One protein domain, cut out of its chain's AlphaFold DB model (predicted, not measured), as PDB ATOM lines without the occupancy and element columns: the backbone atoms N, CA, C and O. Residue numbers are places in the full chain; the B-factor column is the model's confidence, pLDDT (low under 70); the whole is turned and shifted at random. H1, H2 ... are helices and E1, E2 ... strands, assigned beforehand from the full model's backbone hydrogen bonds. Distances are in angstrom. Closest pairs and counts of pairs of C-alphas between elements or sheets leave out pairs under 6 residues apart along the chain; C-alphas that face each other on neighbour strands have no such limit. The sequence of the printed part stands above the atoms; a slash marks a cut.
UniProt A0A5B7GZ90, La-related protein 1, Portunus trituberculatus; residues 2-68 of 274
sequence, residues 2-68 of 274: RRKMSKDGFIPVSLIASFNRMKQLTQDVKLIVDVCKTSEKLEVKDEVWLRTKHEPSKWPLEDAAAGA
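AT A GLANCE: This is residues 2 to 68 of the 274 residues of the protein "La-related protein 1" of Portunus trituberculatus (UniProt A0A5B7GZ90). A small hairpin of two strands, E1 and E2, has the longest helix, H3, packed over it by residues 33 to 37, while the short helix H1 sits to one side, its Ala 17 close to Val 29, the first residue of H3, and its Val 13 close to Trp 49, the first residue of E2. The short helix H2 sits beyond H1, away from the hairpin, and the last helix, H4, lies far from the other three helices at the opposite end of an elongated outline. The printed part has 67 residues, with four named helices and two named strands in the order H1, H2, H3, E1, E2, H4, and the strands make an antiparallel sheet. The class is mixed, helices and strands, though under half of the residues are in named elements. The whole is only just compact, close to loose, with a radius of gyration of the C-alphas of 12.8 A and spans of 38, 24 and 17 A.

IN THESE COORDINATES: Residues 2 to 12 hold no named helix or strand. H1, residues 13 to 17, begins with C-alpha 13 at (2.769, -18.872, 30.873) and is 6.2 A long. H2, residues 20 to 23, measures 5.1 A. H3, residues 29 to 37, is 12.4 A long and ends with C-alpha 37 at (-3.931, -27.262, 36.224). E1, residues 42 to 45, measures 9.9 A, and E2, residues 49 to 52, 10.6 A. H4, residues 63 to 68, is 8.6 A long and ends with C-alpha 68 at (-7.588, 1.340, 13.803).

HOW THE PARTS SIT: Residues 11 to 12 form a short antiparallel pairing with residues 49 to 50 of E2. E1 and E2 are a hairpin, antiparallel with 152 degrees between their directions; N 43 and O 51 are 2.9 A apart and N 45 and O 49 2.8 A, within hydrogen-bond range. The closest C-alphas of H1 and E2, those of Val 13 and Trp 49, are 5.7 A apart. H1 and H3 touch, the closest C-alphas being those of Ala 17 and Val 29 at 6.5 A. The closest C-alphas of H3 and E1, those of Lys 37 and Val 44, are 6.0 A apart, and H3 and E2 are near each other. H1 and H2 are close but not clearly touching; their closest C-alphas, those of Ala 17 and Lys 23, are 6.5 A apart. H2 and H3 are apart, and H4 is apart from H1, H2, H3 and E1. In H1, H3 and H4 every O i to N i+4 pair is within hydrogen-bond range; H2 is too short for such a pair.

THE WHOLE: The C-alphas farthest apart are those of Thr 38 and Ala 68, at 38.7 A. The printed part has no cut. The links from H1 through to E2 are tight, and the link from E2 to H4, 10 residues, is short. The mean pLDDT of the printed part is 84.2; residues 57 to 59 and 62 to 68 are under 70, and the mean of H4 is 57.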
ATOM      1  N   ARG A   2      -4.532  -9.068  26.554       81.75
ATOM      2  CA  ARG A   2      -5.332  -9.280  25.313       81.75
ATOM      3  C   ARG A   2      -4.578  -9.153  23.964       81.75
ATOM      4  O   ARG A   2      -4.704 -10.028  23.125       81.75
ATOM      5  N   ARG A   3      -3.710  -8.142  23.784       83.94
ATOM      6  CA  ARG A   3      -2.857  -7.964  22.572       83.94
ATOM      7  C   ARG A   3      -1.743  -9.018  22.376       83.94
ATOM      8  O   ARG A   3      -0.969  -8.916  21.439       83.94
ATOM      9  N   LYS A   4      -1.577  -9.956  23.309       80.50
ATOM     10  CA  LYS A   4      -0.592 -11.054  23.287       80.50
ATOM     11  C   LYS A   4      -1.284 -12.418  23.444       80.50
ATOM     12  O   LYS A   4      -0.683 -13.340  23.987       80.50
ATOM     13  N   MET A   5      -2.557 -12.506  23.051       82.69
ATOM     14  CA  MET A   5      -3.316 -13.755  22.967       82.69
ATOM     15  C   MET A   5      -3.351 -14.193  21.505       82.69
ATOM     16  O   MET A   5      -3.643 -13.372  20.636       82.69
ATOM     17  N   SER A   6      -3.063 -15.465  21.241       84.38
ATOM     18  CA  SER A   6      -3.268 -16.066  19.917       84.38
ATOM     19  C   SER A   6      -4.761 -16.093  19.568       84.38
ATOM     20  O   SER A   6      -5.594 -16.017  20.470       84.38
ATOM     21  N   LYS A   7      -5.118 -16.257  18.286       79.38
ATOM     22  CA  LYS A   7      -6.525 -16.280  17.822       79.38
ATOM     23  C   LYS A   7      -7.404 -17.302  18.564       79.38
ATOM     24  O   LYS A   7      -8.570 -17.034  18.821       79.38
ATOM     25  N   ASP A   8      -6.831 -18.420  19.000       80.62
ATOM     26  CA  ASP A   8      -7.505 -19.454  19.798       80.62
ATOM     27  C   ASP A   8      -7.730 -19.096  21.283       80.62
ATOM     28  O   ASP A   8      -8.362 -19.866  22.014       80.62
ATOM     29  N   GLY A   9      -7.191 -17.973  21.765       85.50
ATOM     30  CA  GLY A   9      -7.270 -17.533  23.164       85.50
ATOM     31  C   GLY A   9      -6.123 -17.996  24.075       85.50
ATOM     32  O   GLY A   9      -6.175 -17.737  25.276       85.50
ATOM     33  N   PHE A  10      -5.088 -18.660  23.548       89.44
ATOM     34  CA  PHE A  10      -3.903 -19.044  24.332       89.44
ATOM     35  C   PHE A  10      -2.988 -17.846  24.646       89.44
ATOM     36  O   PHE A  10      -2.767 -16.977  23.798       89.44
ATOM     37  N   ILE A  11      -2.397 -17.850  25.844       91.19
ATOM     38  CA  ILE A  11      -1.258 -17.016  26.261       91.19
ATOM     39  C   ILE A  11      -0.093 -17.887  26.735       91.19
ATOM     40  O   ILE A  11      -0.335 -18.925  27.348       91.19
ATOM     41  N   PRO A  12       1.169 -17.476  26.521       92.81
ATOM     42  CA  PRO A  12       2.309 -18.176  27.095       92.81
ATOM     43  C   PRO A  12       2.391 -17.918  28.608       92.81
ATOM     44  O   PRO A  12       2.278 -16.771  29.054       92.81
ATOM     45  N   VAL A  13       2.650 -18.958  29.403       93.06
ATOM     46  CA  VAL A  13       2.769 -18.872  30.873       93.06
ATOM     47  C   VAL A  13       3.868 -17.884  31.289       93.06
ATOM     48  O   VAL A  13       3.693 -17.137  32.249       93.06
ATOM     49  N   SER A  14       4.946 -17.753  30.511       92.12
ATOM     50  CA  SER A  14       6.013 -16.768  30.746       92.12
ATOM     51  C   SER A  14       5.511 -15.315  30.768       92.12
ATOM     52  O   SER A  14       6.072 -14.478  31.476       92.12
ATOM     53  N   LEU A  15       4.436 -14.988  30.033       91.75
ATOM     54  CA  LEU A  15       3.806 -13.662  30.089       91.75
ATOM     55  C   LEU A  15       3.069 -13.450  31.416       91.75
ATOM     56  O   LEU A  15       3.154 -12.363  31.981       91.75
ATOM     57  N   ILE A  16       2.373 -14.483  31.894       91.00
ATOM     58  CA  ILE A  16       1.661 -14.502  33.178       91.00
ATOM     59  C   ILE A  16       2.667 -14.358  34.333       91.00
ATOM     60  O   ILE A  16       2.540 -13.431  35.133       91.00
ATOM     61  N   ALA A  17       3.740 -15.155  34.337       91.81
ATOM     62  CA  ALA A  17       4.831 -15.071  35.315       91.81
ATOM     63  C   ALA A  17       5.585 -13.722  35.291       91.81
ATOM     64  O   ALA A  17       6.116 -13.282  36.308       91.81
ATOM     65  N   SER A  18       5.602 -13.015  34.153       91.75
ATOM     66  CA  SER A  18       6.218 -11.680  34.044       91.75
ATOM     67  C   SER A  18       5.408 -10.560  34.719       91.75
ATOM     68  O   SER A  18       5.899  -9.436  34.845       91.75
ATOM     69  N   PHE A  19       4.159 -10.806  35.125       91.31
ATOM     70  CA  PHE A  19       3.303  -9.775  35.713       91.31
ATOM     71  C   PHE A  19       3.785  -9.376  37.114       91.31
ATOM     72  O   PHE A  19       3.876 -10.215  38.000       91.31
ATOM     73  N   ASN A  20       4.015  -8.078  37.355       92.56
ATOM     74  CA  ASN A  20       4.613  -7.586  38.607       92.56
ATOM     75  C   ASN A  20       3.887  -8.078  39.877       92.56
ATOM     76  O   ASN A  20       4.518  -8.551  40.814       92.56
ATOM     77  N   ARG A  21       2.547  -8.058  39.871       90.94
ATOM     78  CA  ARG A  21       1.719  -8.571  40.975       90.94
ATOM     79  C   ARG A  21       1.730 -10.101  41.126       90.94
ATOM     80  O   ARG A  21       1.400 -10.590  42.195       90.94
ATOM     81  N   MET A  22       2.083 -10.850  40.077       92.31
ATOM     82  CA  MET A  22       2.332 -12.289  40.192       92.31
ATOM     83  C   MET A  22       3.729 -12.543  40.758       92.31
ATOM     84  O   MET A  22       3.840 -13.294  41.716       92.31
ATOM     85  N   LYS A  23       4.759 -11.837  40.264       93.38
ATOM     86  CA  LYS A  23       6.136 -11.898  40.795       93.38
ATOM     87  C   LYS A  23       6.235 -11.575  42.292       93.38
ATOM     88  O   LYS A  23       7.117 -12.092  42.967       93.38
ATOM     89  N   GLN A  24       5.341 -10.718  42.794       93.75
ATOM     90  CA  GLN A  24       5.189 -10.386  44.219       93.75
ATOM     91  C   GLN A  24       4.623 -11.535  45.075       93.75
ATOM     92  O   GLN A  24       4.689 -11.453  46.295       93.75
ATOM     93  N   LEU A  25       4.048 -12.568  44.452       91.56
ATOM     94  CA  LEU A  25       3.317 -13.653  45.110       91.56
ATOM     95  C   LEU A  25       3.966 -15.028  44.864       91.56
ATOM     96  O   LEU A  25       3.998 -15.859  45.763       91.56
ATOM     97  N   THR A  26       4.543 -15.252  43.680       92.38
ATOM     98  CA  THR A  26       5.498 -16.337  43.405       92.38
ATOM     99  C   THR A  26       6.388 -15.996  42.204       92.38
ATOM    100  O   THR A  26       5.977 -15.286  41.286       92.38
ATOM    101  N   GLN A  27       7.616 -16.520  42.199       92.94
ATOM    102  CA  GLN A  27       8.512 -16.505  41.036       92.94
ATOM    103  C   GLN A  27       8.685 -17.898  40.403       92.94
ATOM    104  O   GLN A  27       9.310 -18.004  39.348       92.94
ATOM    105  N   ASP A  28       8.124 -18.955  41.002       94.31
ATOM    106  CA  ASP A  28       8.185 -20.302  40.435       94.31
ATOM    107  C   ASP A  28       7.114 -20.507  39.354       94.31
ATOM    108  O   ASP A  28       5.906 -20.481  39.610       94.31
ATOM    109  N   VAL A  29       7.584 -20.759  38.133       92.88
ATOM    110  CA  VAL A  29       6.751 -21.063  36.967       92.88
ATOM    111  C   VAL A  29       6.052 -22.418  37.116       92.88
ATOM    112  O   VAL A  29       4.930 -22.560  36.630       92.88
ATOM    113  N   LYS A  30       6.651 -23.395  37.814       92.44
ATOM    114  CA  LYS A  30       6.037 -24.717  38.014       92.44
ATOM    115  C   LYS A  30       4.817 -24.627  38.927       92.44
ATOM    116  O   LYS A  30       3.739 -25.058  38.526       92.44
ATOM    117  N   LEU A  31       4.938 -23.956  40.075       92.50
ATOM    118  CA  LEU A  31       3.801 -23.656  40.948       92.50
ATOM    119  C   LEU A  31       2.682 -22.903  40.206       92.50
ATOM    120  O   LEU A  31       1.512 -23.233  40.383       92.50
ATOM    121  N   ILE A  32       3.016 -21.934  39.340       92.06
ATOM    122  CA  ILE A  32       2.017 -21.244  38.500       92.06
ATOM    123  C   ILE A  32       1.291 -22.245  37.587       92.06
ATOM    124  O   ILE A  32       0.061 -22.221  37.520       92.06
ATOM    125  N   VAL A  33       2.024 -23.132  36.908       93.06
ATOM    126  CA  VAL A  33       1.458 -24.178  36.040       93.06
ATOM    127  C   VAL A  33       0.540 -25.119  36.826       93.06
ATOM    128  O   VAL A  33      -0.592 -25.349  36.401       93.06
ATOM    129  N   ASP A  34       0.971 -25.619  37.983       92.19
ATOM    130  CA  ASP A  34       0.227 -26.626  38.749       92.19
ATOM    131  C   ASP A  34      -1.008 -26.042  39.471       92.19
ATOM    132  O   ASP A  34      -2.077 -26.667  39.496       92.19
ATOM    133  N   VAL A  35      -0.939 -24.790  39.940       91.56
ATOM    134  CA  VAL A  35      -2.117 -24.033  40.417       91.56
ATOM    135  C   VAL A  35      -3.098 -23.739  39.269       91.56
ATOM    136  O   VAL A  35      -4.311 -23.698  39.480       91.56
ATOM    137  N   CYS A  36      -2.618 -23.587  38.031       90.75
ATOM    138  CA  CYS A  36      -3.501 -23.442  36.870       90.75
ATOM    139  C   CYS A  36      -4.128 -24.779  36.435       90.75
ATOM    140  O   CYS A  36      -5.316 -24.790  36.124       90.75
ATOM    141  N   LYS A  37      -3.395 -25.905  36.483       91.25
ATOM    142  CA  LYS A  37      -3.931 -27.262  36.224       91.25
ATOM    143  C   LYS A  37      -5.045 -27.652  37.202       91.25
ATOM    144  O   LYS A  37      -5.998 -28.318  36.812       91.25
ATOM    145  N   THR A  38      -4.932 -27.239  38.464       90.81
ATOM    146  CA  THR A  38      -5.943 -27.498  39.508       90.81
ATOM    147  C   THR A  38      -7.141 -26.540  39.454       90.81
ATOM    148  O   THR A  38      -8.132 -26.757  40.153       90.81
ATOM    149  N   SER A  39      -7.107 -25.499  38.611       88.75
ATOM    150  CA  SER A  39      -8.181 -24.509  38.503       88.75
ATOM    151  C   SER A  39      -9.139 -24.815  37.352       88.75
ATOM    152  O   SER A  39      -8.834 -24.570  36.190       88.75
ATOM    153  N   GLU A  40     -10.368 -25.227  37.673       86.25
ATOM    154  CA  GLU A  40     -11.421 -25.602  36.707       86.25
ATOM    155  C   GLU A  40     -11.814 -24.494  35.699       86.25
ATOM    156  O   GLU A  40     -12.544 -24.749  34.744       86.25
ATOM    157  N   LYS A  41     -11.331 -23.256  35.882       85.81
ATOM    158  CA  LYS A  41     -11.558 -22.120  34.970       85.81
ATOM    159  C   LYS A  41     -10.511 -21.984  33.868       85.81
ATOM    160  O   LYS A  41     -10.771 -21.295  32.874       85.81
ATOM    161  N   LEU A  42      -9.346 -22.592  34.054       89.31
ATOM    162  CA  LEU A  42      -8.201 -22.498  33.164       89.31
ATOM    163  C   LEU A  42      -7.956 -23.849  32.489       89.31
ATOM    164  O   LEU A  42      -8.351 -24.900  32.983       89.31
ATOM    165  N   GLU A  43      -7.315 -23.802  31.333       89.56
ATOM    166  CA  GLU A  43      -6.835 -24.971  30.605       89.56
ATOM    167  C   GLU A  43      -5.352 -24.724  30.319       89.56
ATOM    168  O   GLU A  43      -4.990 -23.683  29.765       89.56
ATOM    169  N   VAL A  44      -4.487 -25.646  30.745       91.44
ATOM    170  CA  VAL A  44      -3.042 -25.579  30.495       91.44
ATOM    171  C   VAL A  44      -2.698 -26.604  29.424       91.44
ATOM    172  O   VAL A  44      -2.976 -27.790  29.587       91.44
ATOM    173  N   LYS A  45      -2.081 -26.141  28.338       90.56
ATOM    174  CA  LYS A  45      -1.645 -26.958  27.205       90.56
ATOM    175  C   LYS A  45      -0.119 -26.925  27.097       90.56
ATOM    176  O   LYS A  45       0.491 -25.860  27.175       90.56
ATOM    177  N   ASP A  46       0.478 -28.101  26.914       89.81
ATOM    178  CA  ASP A  46       1.923 -28.322  26.738       89.81
ATOM    179  C   ASP A  46       2.798 -27.687  27.848       89.81
ATOM    180  O   ASP A  46       3.952 -27.348  27.614       89.81
ATOM    181  N   GLU A  47       2.220 -27.452  29.036       88.19
ATOM    182  CA  GLU A  47       2.755 -26.702  30.198       88.19
ATOM    183  C   GLU A  47       3.197 -25.241  29.941       88.19
ATOM    184  O   GLU A  47       3.320 -24.454  30.879       88.19
ATOM    185  N   VAL A  48       3.365 -24.842  28.680       90.00
ATOM    186  CA  VAL A  48       3.822 -23.514  28.243       90.00
ATOM    187  C   VAL A  48       2.657 -22.590  27.870       90.00
ATOM    188  O   VAL A  48       2.808 -21.368  27.938       90.00
ATOM    189  N   TRP A  49       1.488 -23.133  27.517       90.69
ATOM    190  CA  TRP A  49       0.317 -22.371  27.074       90.69
ATOM    191  C   TRP A  49      -0.829 -22.446  28.079       90.69
ATOM    192  O   TRP A  49      -1.125 -23.496  28.641       90.69
ATOM    193  N   LEU A  50      -1.521 -21.327  28.266       90.31
ATOM    194  CA  LEU A  50      -2.648 -21.187  29.181       90.31
ATOM    195  C   LEU A  50      -3.828 -20.541  28.451       90.31
ATOM    196  O   LEU A  50      -3.656 -19.581  27.699       90.31
ATOM    197  N   ARG A  51      -5.028 -21.070  28.675       88.88
ATOM    198  CA  ARG A  51      -6.301 -20.633  28.084       88.88
ATOM    199  C   ARG A  51      -7.362 -20.533  29.180       88.88
ATOM    200  O   ARG A  51      -7.193 -21.103  30.258       88.88
ATOM    201  N   THR A  52      -8.481 -19.866  28.914       86.69
ATOM    202  CA  THR A  52      -9.695 -20.048  29.724       86.69
ATOM    203  C   THR A  52     -10.613 -21.091  29.113       86.69
ATOM    204  O   THR A  52     -10.903 -21.066  27.918       86.69
ATOM    205  N   LYS A  53     -11.156 -21.953  29.977       83.56
ATOM    206  CA  LYS A  53     -12.212 -22.920  29.639       83.56
ATOM    207  C   LYS A  53     -13.533 -22.227  29.260       83.56
ATOM    208  O   LYS A  53     -14.377 -22.807  28.587       83.56
ATOM    209  N   HIS A  54     -13.719 -20.978  29.698       74.75
ATOM    210  CA  HIS A  54     -14.907 -20.165  29.443       74.75
ATOM    211  C   HIS A  54     -14.580 -18.967  28.534       74.75
ATOM    212  O   HIS A  54     -13.560 -18.301  28.723       74.75
ATOM    213  N   GLU A  55     -15.452 -18.712  27.553       70.06
ATOM    214  CA  GLU A  55     -15.364 -17.634  26.547       70.06
ATOM    215  C   GLU A  55     -13.975 -17.408  25.887       70.06
ATOM    216  O   GLU A  55     -13.575 -16.250  25.754       70.06
ATOM    217  N   PRO A  56     -13.218 -18.434  25.438       72.56
ATOM    218  CA  PRO A  56     -11.841 -18.248  24.950       72.56
ATOM    219  C   PRO A  56     -11.713 -17.224  23.804       72.56
ATOM    220  O   PRO A  56     -10.773 -16.430  23.791       72.56
ATOM    221  N   SER A  57     -12.687 -17.168  22.890       66.94
ATOM    222  CA  SER A  57     -12.670 -16.310  21.692       66.94
ATOM    223  C   SER A  57     -12.929 -14.814  21.945       66.94
ATOM    224  O   SER A  57     -12.856 -14.018  21.018       66.94
ATOM    225  N   LYS A  58     -13.242 -14.402  23.182       69.69
ATOM    226  CA  LYS A  58     -13.638 -13.018  23.546       69.69
ATOM    227  C   LYS A  58     -12.455 -12.117  23.963       69.69
ATOM    228  O   LYS A  58     -12.638 -10.966  24.362       69.69
ATOM    229  N   TRP A  59     -11.237 -12.653  23.916       68.81
ATOM    230  CA  TRP A  59     -10.028 -12.073  24.518       68.81
ATOM    231  C   TRP A  59      -8.859 -11.822  23.559       68.81
ATOM    232  O   TRP A  59      -8.117 -10.868  23.825       68.81
ATOM    233  N   PRO A  60      -8.692 -12.579  22.455       76.94
ATOM    234  CA  PRO A  60      -7.888 -12.132  21.328       76.94
ATOM    235  C   PRO A  60      -8.401 -10.778  20.836       76.94
ATOM    236  O   PRO A  60      -9.602 -10.572  20.669       76.94
ATOM    237  N   LEU A  61      -7.484  -9.841  20.623       73.88
ATOM    238  CA  LEU A  61      -7.763  -8.652  19.828       73.88
ATOM    239  C   LEU A  61      -7.356  -8.987  18.399       73.88
ATOM    240  O   LEU A  61      -6.168  -9.175  18.148       73.88
ATOM    241  N   GLU A  62      -8.316  -9.076  17.482       65.94
ATOM    242  CA  GLU A  62      -7.981  -9.179  16.063       65.94
ATOM    243  C   GLU A  62      -7.304  -7.882  15.596       65.94
ATOM    244  O   GLU A  62      -7.738  -6.780  15.951       65.94
ATOM    245  N   ASP A  63      -6.231  -8.012  14.811       58.97
ATOM    246  CA  ASP A  63      -5.306  -6.914  14.489       58.97
ATOM    247  C   ASP A  63      -5.968  -5.688  13.845       58.97
ATOM    248  O   ASP A  63      -5.478  -4.573  14.007       58.97
ATOM    249  N   ALA A  64      -7.131  -5.849  13.205       57.28
ATOM    250  CA  ALA A  64      -7.939  -4.740  12.699       57.28
ATOM    251  C   ALA A  64      -8.213  -3.658  13.770       57.28
ATOM    252  O   ALA A  64      -8.155  -2.462  13.476       57.28
ATOM    253  N   ALA A  65      -8.439  -4.053  15.029       56.16
ATOM    254  CA  ALA A  65      -8.664  -3.119  16.135       56.16
ATOM    255  C   ALA A  65      -7.370  -2.449  16.645       56.16
ATOM    256  O   ALA A  65      -7.425  -1.354  17.208       56.16
ATOM    257  N   ALA A  66      -6.206  -3.078  16.447       55.53
ATOM    258  CA  ALA A  66      -4.911  -2.453  16.713       55.53
ATOM    259  C   ALA A  66      -4.569  -1.440  15.609       55.53
ATOM    260  O   ALA A  66      -4.250  -0.288  15.911       55.53
ATOM    261  N   GLY A  67      -4.745  -1.838  14.343       54.78
ATOM    262  CA  GLY A  67      -4.578  -0.985  13.169       54.78
ATOM    263  C   GLY A  67      -5.444   0.275  13.217       54.78
ATOM    264  O   GLY A  67      -4.939   1.355  12.937       54.78
ATOM    265  N   ALA A  68      -6.703   0.179  13.663       58.88
ATOM    266  CA  ALA A  68      -7.588   1.340  13.803       58.88
ATOM    267  C   ALA A  68      -7.049   2.409  14.778       58.88
ATOM    268  O   ALA A  68      -7.092   3.600  14.474       58.88
TER     269      ALA A  68